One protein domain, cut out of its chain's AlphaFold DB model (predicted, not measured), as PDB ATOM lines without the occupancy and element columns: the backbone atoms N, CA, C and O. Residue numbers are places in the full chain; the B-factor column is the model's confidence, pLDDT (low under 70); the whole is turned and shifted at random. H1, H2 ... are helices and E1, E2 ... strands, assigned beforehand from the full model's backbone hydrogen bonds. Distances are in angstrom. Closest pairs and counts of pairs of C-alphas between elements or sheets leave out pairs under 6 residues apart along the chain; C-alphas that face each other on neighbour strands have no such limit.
ATOM      1  N   VAL A  10      13.917  22.590   7.616       93.31
ATOM      2  CA  VAL A  10      14.454  23.885   7.201       93.31
ATOM      3  C   VAL A  10      15.869  24.074   7.747       93.31
ATOM      4  O   VAL A  10      16.195  23.568   8.827       93.31
ATOM      5  N   PRO A  11      16.737  24.793   7.022       94.12
ATOM      6  CA  PRO A  11      18.058  25.125   7.519       94.12
ATOM      7  C   PRO A  11      17.963  26.189   8.616       94.12
ATOM      8  O   PRO A  11      17.226  27.173   8.497       94.12
ATOM      9  N   PHE A  12      18.741  25.994   9.674       94.00
ATOM     10  CA  PHE A  12      18.912  26.920  10.785       94.00
ATOM     11  C   PHE A  12      20.307  27.534  10.742       94.00
ATOM     12  O   PHE A  12      21.304  26.837  10.549       94.00
ATOM     13  N   ALA A  13      20.362  28.843  10.938       93.25
ATOM     14  CA  ALA A  13      21.580  29.617  11.073       93.25
ATOM     15  C   ALA A  13      22.083  29.606  12.527       93.25
ATOM     16  O   ALA A  13      21.396  29.167  13.455       93.25
ATOM     17  N   SER A  14      23.322  30.064  12.722       89.25
ATOM     18  CA  SER A  14      24.007  30.059  14.024       89.25
ATOM     19  C   SER A  14      23.329  30.912  15.088       89.25
ATOM     20  O   SER A  14      23.475  30.642  16.277       89.25
ATOM     21  N   ASP A  15      22.552  31.905  14.671       86.25
ATOM     22  CA  ASP A  15      21.788  32.789  15.541       86.25
ATOM     23  C   ASP A  15      20.423  32.204  15.958       86.25
ATOM     24  O   ASP A  15      19.648  32.859  16.652       86.25
ATOM     25  N   GLY A  16      20.115  30.975  15.532       86.56
ATOM     26  CA  GLY A  16      18.856  30.290  15.826       86.56
ATOM     27  C   GLY A  16      17.701  30.683  14.903       86.56
ATOM     28  O   GLY A  16      16.587  30.182  15.077       86.56
ATOM     29  N   THR A  17      17.937  31.547  13.910       90.00
ATOM     30  CA  THR A  17      16.942  31.813  12.869       90.00
ATOM     31  C   THR A  17      16.929  30.690  11.842       90.00
ATOM     32  O   THR A  17      17.944  30.051  11.585       90.00
ATOM     33  N   CYS A  18      15.769  30.424  11.247       92.56
ATOM     34  CA  CYS A  18      15.625  29.403  10.216       92.56
ATOM     35  C   CYS A  18      15.059  29.996   8.937       92.56
ATOM     36  O   CYS A  18      14.354  31.012   8.974       92.56
ATOM     37  N   PHE A  19      15.320  29.333   7.815       92.75
ATOM     38  CA  PHE A  19      14.635  29.669   6.576       92.75
ATOM     39  C   PHE A  19      13.137  29.375   6.728       92.75
ATOM     40  O   PHE A  19      12.746  28.256   7.056       92.75
ATOM     41  N   ASN A  20      12.294  30.391   6.567       91.06
ATOM     42  CA  ASN A  20      10.862  30.286   6.832       91.06
ATOM     43  C   ASN A  20      10.044  31.165   5.861       91.06
ATOM     44  O   ASN A  20      10.606  32.093   5.270       91.06
ATOM     45  N   PRO A  21       8.727  30.922   5.710       89.19
ATOM     46  CA  PRO A  21       7.879  31.639   4.751       89.19
ATOM     47  C   PRO A  21       7.778  33.153   4.989       89.19
ATOM     48  O   PRO A  21       7.457  33.913   4.079       89.19
ATOM     49  N   THR A  22       8.079  33.631   6.199       87.81
ATOM     50  CA  THR A  22       8.039  35.070   6.513       87.81
ATOM     51  C   THR A  22       9.285  35.825   6.038       87.81
ATOM     52  O   THR A  22       9.278  37.051   6.010       87.81
ATOM     53  N   LEU A  23      10.334  35.124   5.577       88.81
ATOM     54  CA  LEU A  23      11.558  35.726   5.017       88.81
ATOM     55  C   LEU A  23      11.398  36.253   3.587       88.81
ATOM     56  O   LEU A  23      12.382  36.552   2.907       88.81
ATOM     57  N   ARG A  24      10.162  36.375   3.112       88.62
ATOM     58  CA  ARG A  24       9.868  36.993   1.828       88.62
ATOM     59  C   ARG A  24      10.305  38.458   1.874       88.62
ATOM     60  O   ARG A  24       9.815  39.230   2.696       88.62
ATOM     61  N   CYS A  25      11.233  38.847   1.000       85.19
ATOM     62  CA  CYS A  25      11.756  40.210   0.987       85.19
ATOM     63  C   CYS A  25      10.612  41.214   0.765       85.19
ATOM     64  O   CYS A  25       9.899  41.092  -0.231       85.19
ATOM     65  N   PRO A  26      10.428  42.226   1.633       82.19
ATOM     66  CA  PRO A  26       9.293  43.145   1.549       82.19
ATOM     67  C   PRO A  26       9.355  44.062   0.323       82.19
ATOM     68  O   PRO A  26       8.330  44.586  -0.097       82.19
ATOM     69  N   LYS A  27      10.544  44.257  -0.270       82.62
ATOM     70  CA  LYS A  27      10.719  45.086  -1.472       82.62
ATOM     71  C   LYS A  27      10.415  44.326  -2.761       82.62
ATOM     72  O   LYS A  27       9.721  44.846  -3.622       82.62
ATOM     73  N   SER A  28      10.969  43.122  -2.913       84.94
ATOM     74  CA  SER A  28      10.829  42.326  -4.140       84.94
ATOM     75  C   SER A  28       9.689  41.315  -4.081       84.94
ATOM     76  O   SER A  28       9.266  40.819  -5.119       84.94
ATOM     77  N   GLY A  29       9.207  40.972  -2.886       87.38
ATOM     78  CA  GLY A  29       8.267  39.876  -2.690       87.38
ATOM     79  C   GLY A  29       8.876  38.512  -3.025       87.38
ATOM     80  O   GLY A  29       8.139  37.614  -3.426       87.38
ATOM     81  N   LYS A  30      10.196  38.336  -2.902       91.75
ATOM     82  CA  LYS A  30      10.894  37.087  -3.256       91.75
ATOM     83  C   LYS A  30      11.786  36.589  -2.124       91.75
ATOM     84  O   LYS A  30      12.226  37.373  -1.285       91.75
ATOM     85  N   TYR A  31      12.056  35.291  -2.118       91.94
ATOM     86  CA  TYR A  31      13.064  34.653  -1.276       91.94
ATOM     87  C   TYR A  31      14.407  34.698  -1.984       91.94
ATOM     88  O   TYR A  31      14.480  34.353  -3.160       91.94
ATOM     89  N   THR A  32      15.465  35.080  -1.278       92.19
ATOM     90  CA  THR A  32      16.815  35.136  -1.843       92.19
ATOM     91  C   THR A  32      17.685  34.073  -1.188       92.19
ATOM     92  O   THR A  32      17.892  34.101   0.027       92.19
ATOM     93  N   VAL A  33      18.188  33.139  -1.994       92.31
ATOM     94  CA  VAL A  33      19.056  32.034  -1.564       92.31
ATOM     95  C   VAL A  33      20.345  32.031  -2.380       92.31
ATOM     96  O   VAL A  33      20.358  32.471  -3.522       92.31
ATOM     97  N   GLY A  34      21.434  31.535  -1.810       88.38
ATOM     98  CA  GLY A  34      22.739  31.464  -2.456       88.38
ATOM     99  C   GLY A  34      23.830  32.263  -1.759       88.38
ATOM    100  O   GLY A  34      23.619  32.965  -0.770       88.38
ATOM    101  N   GLU A  35      25.045  32.086  -2.269       86.88
ATOM    102  CA  GLU A  35      26.227  32.810  -1.817       86.88
ATOM    103  C   GLU A  35      26.209  34.258  -2.325       86.88
ATOM    104  O   GLU A  35      25.611  34.561  -3.358       86.88
ATOM    105  N   SER A  36      26.895  35.152  -1.609       81.50
ATOM    106  CA  SER A  36      27.099  36.537  -2.038       81.50
ATOM    107  C   SER A  36      27.634  36.591  -3.475       81.50
ATOM    108  O   SER A  36      28.665  35.997  -3.781       81.50
ATOM    109  N   GLY A  37      26.909  37.268  -4.371       81.44
ATOM    110  CA  GLY A  37      27.250  37.361  -5.798       81.44
ATOM    111  C   GLY A  37      26.736  36.213  -6.683       81.44
ATOM    112  O   GLY A  37      26.833  36.310  -7.903       81.44
ATOM    113  N   LYS A  38      26.148  35.159  -6.102       86.12
ATOM    114  CA  LYS A  38      25.433  34.070  -6.803       86.12
ATOM    115  C   LYS A  38      24.039  33.850  -6.205       86.12
ATOM    116  O   LYS A  38      23.564  32.722  -6.085       86.12
ATOM    117  N   GLU A  39      23.416  34.943  -5.780       87.81
ATOM    118  CA  GLU A  39      22.081  34.948  -5.198       87.81
ATOM    119  C   GLU A  39      21.031  34.638  -6.275       87.81
ATOM    120  O   GLU A  39      21.015  35.244  -7.345       87.81
ATOM    121  N   ILE A  40      20.133  33.710  -5.971       90.62
ATOM    122  CA  ILE A  40      18.997  33.328  -6.801       90.62
ATOM    123  C   ILE A  40      17.728  33.691  -6.039       90.62
ATOM    124  O   ILE A  40      17.601  33.439  -4.838       90.62
ATOM    125  N   THR A  41      16.787  34.312  -6.745       92.12
ATOM    126  CA  THR A  41      15.505  34.716  -6.172       92.12
ATOM    127  C   THR A  41      14.386  33.780  -6.596       92.12
ATOM    128  O   THR A  41      14.251  33.492  -7.783       92.12
ATOM    129  N   PHE A  42      13.540  33.400  -5.648       92.88
ATOM    130  CA  PHE A  42      12.389  32.528  -5.850       92.88
ATOM    131  C   PHE A  42      11.108  33.212  -5.372       92.88
ATOM    132  O   PHE A  42      11.112  33.914  -4.360       92.88
ATOM    133  N   ASP A  43      10.006  33.000  -6.082       90.69
ATOM    134  CA  ASP A  43       8.688  33.514  -5.694       90.69
ATOM    135  C   ASP A  43       7.991  32.588  -4.676       90.69
ATOM    136  O   ASP A  43       7.254  33.057  -3.806       90.69
ATOM    137  N   ASP A  44       8.306  31.290  -4.720       89.81
ATOM    138  CA  ASP A  44       7.743  30.250  -3.860       89.81
ATOM    139  C   ASP A  44       8.731  29.776  -2.789       89.81
ATOM    140  O   ASP A  44       9.901  29.502  -3.065       89.81
ATOM    141  N   PHE A  45       8.229  29.601  -1.561       89.56
ATOM    142  CA  PHE A  45       9.020  29.098  -0.435       89.56
ATOM    143  C   PHE A  45       9.538  27.678  -0.686       89.56
ATOM    144  O   PHE A  45      10.714  27.409  -0.457       89.56
ATOM    145  N   SER A  46       8.678  26.780  -1.179       89.06
ATOM    146  CA  SER A  46       9.051  25.388  -1.455       89.06
ATOM    147  C   SER A  46      10.168  25.303  -2.493       89.06
ATOM    148  O   SER A  46      11.166  24.641  -2.240       89.06
ATOM    149  N   ALA A  47      10.057  26.052  -3.596       91.06
ATOM    150  CA  ALA A  47      11.090  26.090  -4.629       91.06
ATOM    151  C   ALA A  47      12.422  26.639  -4.089       91.06
ATOM    152  O   ALA A  47      13.485  26.093  -4.380       91.06
ATOM    153  N   ALA A  48      12.368  27.685  -3.258       92.50
ATOM    154  CA  ALA A  48      13.550  28.230  -2.600       92.50
ATOM    155  C   ALA A  48      14.202  27.215  -1.648       92.50
ATOM    156  O   ALA A  48      15.425  27.082  -1.631       92.50
ATOM    157  N   LEU A  49      13.389  26.493  -0.869       91.81
ATOM    158  CA  LEU A  49      13.845  25.476   0.073       91.81
ATOM    159  C   LEU A  49      14.457  24.275  -0.655       91.81
ATOM    160  O   LEU A  49      15.549  23.849  -0.301       91.81
ATOM    161  N   GLU A  50      13.818  23.756  -1.701       91.31
ATOM    162  CA  GLU A  50      14.389  22.677  -2.514       91.31
ATOM    163  C   GLU A  50      15.742  23.088  -3.098       91.31
ATOM    164  O   GLU A  50      16.712  22.333  -3.030       91.31
ATOM    165  N   HIS A  51      15.848  24.324  -3.590       91.94
ATOM    166  CA  HIS A  51      17.105  24.834  -4.117       91.94
ATOM    167  C   HIS A  51      18.188  24.946  -3.037       91.94
ATOM    168  O   HIS A  51      19.328  24.538  -3.258       91.94
ATOM    169  N   ILE A  52      17.837  25.449  -1.850       90.81
ATOM    170  CA  ILE A  52      18.781  25.565  -0.736       90.81
ATOM    171  C   ILE A  52      19.252  24.194  -0.244       90.81
ATOM    172  O   ILE A  52      20.408  24.059   0.144       90.81
ATOM    173  N   MET A  53      18.388  23.175  -0.292       90.38
ATOM    174  CA  MET A  53      18.720  21.791   0.060       90.38
ATOM    175  C   MET A  53      19.703  21.160  -0.929       90.38
ATOM    176  O   MET A  53      20.513  20.326  -0.532       90.38
ATOM    177  N   MET A  54      19.658  21.565  -2.200       90.38
ATOM    178  CA  MET A  54      20.585  21.095  -3.236       90.38
ATOM    179  C   MET A  54      21.949  21.804  -3.198       90.38
ATOM    180  O   MET A  54      22.896  21.352  -3.842       90.38
ATOM    181  N   MET A  55      22.078  22.915  -2.465       87.94
ATOM    182  CA  MET A  55      23.344  23.638  -2.345       87.94
ATOM    183  C   MET A  55      24.334  22.896  -1.445       87.94
ATOM    184  O   MET A  55      23.993  22.458  -0.350       87.94
ATOM    185  N   TYR A  56      25.607  22.860  -1.855       85.81
ATOM    186  CA  TYR A  56      26.691  22.329  -1.017       85.81
ATOM    187  C   TYR A  56      26.841  23.109   0.299       85.81
ATOM    188  O   TYR A  56      27.091  22.538   1.356       85.81
ATOM    189  N   THR A  57      26.657  24.430   0.245       87.25
ATOM    190  CA  THR A  57      26.582  25.289   1.431       87.25
ATOM    191  C   THR A  57      25.290  26.098   1.372       87.25
ATOM    192  O   THR A  57      25.266  27.154   0.737       87.25
ATOM    193  N   PRO A  58      24.212  25.611   2.006       91.88
ATOM    194  CA  PRO A  58      22.927  26.298   2.049       91.88
ATOM    195  C   PRO A  58      23.078  27.688   2.671       91.88
ATOM    196  O   PRO A  58      23.509  27.822   3.821       91.88
ATOM    197  N   ARG A  59      22.749  28.725   1.896       93.19
ATOM    198  CA  ARG A  59      22.822  30.130   2.310       93.19
ATOM    199  C   ARG A  59      21.583  30.882   1.864       93.19
ATOM    200  O   ARG A  59      21.063  30.618   0.784       93.19
ATOM    201  N   TRP A  60      21.100  31.802   2.686       93.56
ATOM    202  CA  TRP A  60      19.934  32.624   2.366       93.56
ATOM    203  C   TRP A  60      20.035  33.994   2.995       93.56
ATOM    204  O   TRP A  60      20.800  34.210   3.933       93.56
ATOM    205  N   ARG A  61      19.231  34.918   2.476       91.88
ATOM    206  CA  ARG A  61      19.147  36.276   2.989       91.88
ATOM    207  C   ARG A  61      18.045  36.404   4.034       91.88
ATOM    208  O   ARG A  61      16.941  35.893   3.845       91.88
ATOM    209  N   ARG A  62      18.335  37.109   5.122       90.56
ATOM    210  CA  ARG A  62      17.392  37.376   6.217       90.56
ATOM    211  C   ARG A  62      17.578  38.799   6.751       90.56
ATOM    212  O   ARG A  62      18.690  39.312   6.644       90.56
ATOM    213  N   PRO A  63      16.562  39.415   7.379       90.69
ATOM    214  CA  PRO A  63      16.737  40.653   8.134       90.69
ATOM    215  C   PRO A  63      17.400  40.387   9.495       90.69
ATOM    216  O   PRO A  63      16.984  39.491  10.235       90.69
ATOM    217  N   ASN A  64      18.441  41.147   9.823       87.69
ATOM    218  CA  ASN A  64      19.108  41.115  11.122       87.69
ATOM    219  C   ASN A  64      18.385  42.019  12.145       87.69
ATOM    220  O   ASN A  64      17.385  42.664  11.826       87.69
ATOM    221  N   GLN A  65      18.890  42.092  13.382       83.56
ATOM    222  CA  GLN A  65      18.308  42.949  14.431       83.56
ATOM    223  C   GLN A  65      18.321  44.448  14.086       83.56
ATOM    224  O   GLN A  65      17.484  45.190  14.594       83.56
ATOM    225  N   ALA A  66      19.241  44.891  13.225       85.31
ATOM    226  CA  ALA A  66      19.308  46.264  12.729       85.31
ATOM    227  C   ALA A  66      18.354  46.528  11.543       85.31
ATOM    228  O   ALA A  66      18.175  47.675  11.146       85.31
ATOM    229  N   GLY A  67      17.715  45.487  10.993       82.94
ATOM    230  CA  GLY A  67      16.850  45.567   9.813       82.94
ATOM    231  C   GLY A  67      17.585  45.419   8.474       82.94
ATOM    232  O   GLY A  67      16.945  45.465   7.421       82.94
ATOM    233  N   ASP A  68      18.900  45.195   8.496       87.06
ATOM    234  CA  ASP A  68      19.697  44.938   7.299       87.06
ATOM    235  C   ASP A  68      19.557  43.489   6.836       87.06
ATOM    236  O   ASP A  68      19.464  42.557   7.636       87.06
ATOM    237  N   TRP A  69      19.566  43.289   5.519       88.06
ATOM    238  CA  TRP A  69      19.427  41.967   4.913       88.06
ATOM    239  C   TRP A  69      20.786  41.311   4.688       88.06
ATOM    240  O   TRP A  69      21.463  41.580   3.690       88.06
ATOM    241  N   GLU A  70      21.157  40.410   5.591       91.06
ATOM    242  CA  GLU A  70      22.423  39.681   5.552       91.06
ATOM    243  C   GLU A  70      22.256  38.249   5.040       91.06
ATOM    244  O   GLU A  70      21.186  37.648   5.160       91.06
ATOM    245  N   ILE A  71      23.329  37.710   4.457       90.94
ATOM    246  CA  ILE A  71      23.397  36.312   4.034       90.94
ATOM    247  C   ILE A  71      23.892  35.483   5.213       90.94
ATOM    248  O   ILE A  71      24.995  35.699   5.708       90.94
ATOM    249  N   VAL A  72      23.096  34.503   5.616       92.75
ATOM    250  CA  VAL A  72      23.454  33.521   6.639       92.75
ATOM    251  C   VAL A  72      23.676  32.156   6.003       92.75
ATOM    252  O   VAL A  72      23.166  31.869   4.919       92.75
ATOM    253  N   SER A  73      24.446  31.311   6.678       92.69
ATOM    254  CA  SER A  73      24.685  29.921   6.291       92.69
ATOM    255  C   SER A  73      23.999  28.961   7.247       92.69
ATOM    256  O   SER A  73      23.926  29.219   8.449       92.69
ATOM    257  N   THR A  74      23.563  27.817   6.723       93.88
ATOM    258  CA  THR A  74      23.056  26.740   7.574       93.88
ATOM    259  C   THR A  74      24.167  26.191   8.466       93.88
ATOM    260  O   THR A  74      25.296  25.990   8.014       93.88
ATOM    261  N   ILE A  75      23.832  25.922   9.722       93.94
ATOM    262  CA  ILE A  75      24.664  25.153  10.654       93.94
ATOM    263  C   ILE A  75      24.010  23.828  11.049       93.94
ATOM    264  O   ILE A  75      24.698  22.910  11.485       93.94
ATOM    265  N   LYS A  76      22.684  23.722  10.915       92.81
ATOM    266  CA  LYS A  76      21.904  22.531  11.254       92.81
ATOM    267  C   LYS A  76      20.579  22.530  10.504       92.81
ATOM    268  O   LYS A  76      20.107  23.573  10.059       92.81
ATOM    269  N   TRP A  77      19.975  21.358  10.395       92.88
ATOM    270  CA  TRP A  77      18.661  21.164   9.796       92.88
ATOM    271  C   TRP A  77      17.701  20.675  10.868       92.88
ATOM    272  O   TRP A  77      17.987  19.683  11.535       92.88
ATOM    273  N   GLU A  78      16.580  21.365  11.036       93.25
ATOM    274  CA  GLU A  78      15.547  20.988  12.001       93.25
ATOM    275  C   GLU A  78      14.157  21.224  11.407       93.25
ATOM    276  O   GLU A  78      14.004  21.861  10.363       93.25
ATOM    277  N   LEU A  79      13.134  20.678  12.062       91.81
ATOM    278  CA  LEU A  79      11.748  20.882  11.658       91.81
ATOM    279  C   LEU A  79      11.352  22.351  11.808       91.81
ATOM    280  O   LEU A  79      11.746  23.022  12.765       91.81
ATOM    281  N   ILE A  80      10.548  22.845  10.866       90.31
ATOM    282  CA  ILE A  80      10.059  24.213  10.904       90.31
ATOM    283  C   ILE A  80       9.242  24.439  12.189       90.31
ATOM    284  O   ILE A  80       8.320  23.676  12.495       90.31
ATOM    285  N   PRO A  81       9.558  25.485  12.967       89.00
ATOM    286  CA  PRO A  81       8.789  25.826  14.151       89.00
ATOM    287  C   PRO A  81       7.326  26.121  13.817       89.00
ATOM    288  O   PRO A  81       7.042  26.841  12.862       89.00
ATOM    289  N   GLN A  82       6.402  25.674  14.672       84.19
ATOM    290  CA  GLN A  82       4.957  25.878  14.487       84.19
ATOM    291  C   GLN A  82       4.549  27.354  14.343       84.19
ATOM    292  O   GLN A  82       3.550  27.656  13.708       84.19
ATOM    293  N   LYS A  83       5.347  28.286  14.877       85.06
ATOM    294  CA  LYS A  83       5.149  29.737  14.714       85.06
ATOM    295  C   LYS A  83       5.298  30.252  13.272       85.06
ATOM    296  O   LYS A  83       5.008  31.418  13.036       85.06
ATOM    297  N   TYR A  84       5.813  29.436  12.354       83.31
ATOM    298  CA  TYR A  84       6.010  29.788  10.943       83.31
ATOM    299  C   TYR A  84       5.166  28.937   9.982       83.31
ATOM    300  O   TYR A  84       5.399  28.994   8.771       83.31
ATOM    301  N   LEU A  85       4.251  28.130  10.527       78.12
ATOM    302  CA  LEU A  85       3.241  27.383   9.778       78.12
ATOM    303  C   LEU A  85       2.009  28.248   9.514       78.12
ATOM    304  O   LEU A  85       1.689  29.088  10.385       78.12
TER     305      LEU A  85
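This is residues 10 to 85 of the 85 residues of an uncharacterized protein of mine drainage metagenome (UniProt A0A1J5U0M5). Three short two-stranded antiparallel pairs and one helix make a small rounded body: the hairpins E2 E3 and E4 E5 form one side, with E2 and E4 meeting, while H1 and the pair E1 E6 form the other side. H1 packs over one face of the hairpin E2 E3, and the long link of residues 13 to 30 runs from the E1 E6 pair to the hairpin side. The printed part has 76 residues with one named helix and six named strands, in the order E1 E2 E3 H1 E4 E5 E6. The class is mixed, helices and strands, with under half of the residues, 33, in named elements. The whole is compact, with a radius of gyration of the C-alphas of 11.2 A, and spans 27 by 26 by 22 A.

E1, residues 10 to 12, is the antiparallel neighbour of E6, residues 76 to 79, at 134 degrees between their directions; N 10 and O 78 are within hydrogen-bond range at 2.8 A. E2, residues 31 to 33, and E3, residues 40 to 42, form an antiparallel hairpin at 149 degrees, with N 31 and O 42 within range at 2.8 A. H1, residues 45 to 54, has 6 pairs of C-alphas within 8 A of E2; the closest are those of Val 33 and Ile 52, 6.5 A apart. The closest C-alphas of H1 and E1 are those of Leu 49 and Val 10, 7.3 A apart. In H1 every O i to N i+4 pair is within hydrogen-bond range. E4, residues 59 to 63, and E5, residues 69 to 73, form an antiparallel hairpin at 145 degrees, with N 62 and O 70 within range at 2.9 A. The closest C-alphas of E2 and E4, those of Val 33 and Trp 60, are 4.1 A apart. E2 and E5 are near each other. H1 and E6 are apart, and so are E3 and E5.

E1 begins at C-alpha 10 (14.454, 23.885, 7.201). H1 measures 14.3 A from its first C-alpha at (9.020, 29.098, -0.435) to its last. E4 is 13.5 A long, E5 13.2 A and E6 10.3 A; E1 and E2 are each 6.5 A and E3 6.7 A. E6 ends at C-alpha 79 (11.748, 20.882, 11.658).

The two C-alphas farthest apart, those of Gly 37 and Gln 82, are 32.3 A apart. The printed part has no cut, and Leu 85 is the chain's last residue. The link E1 to E2, with 18 residues, is long; E2 to E3 is short, and the other links are tight. The mean pLDDT of the printed part of this model is 89.3, and no printed residue is under 70.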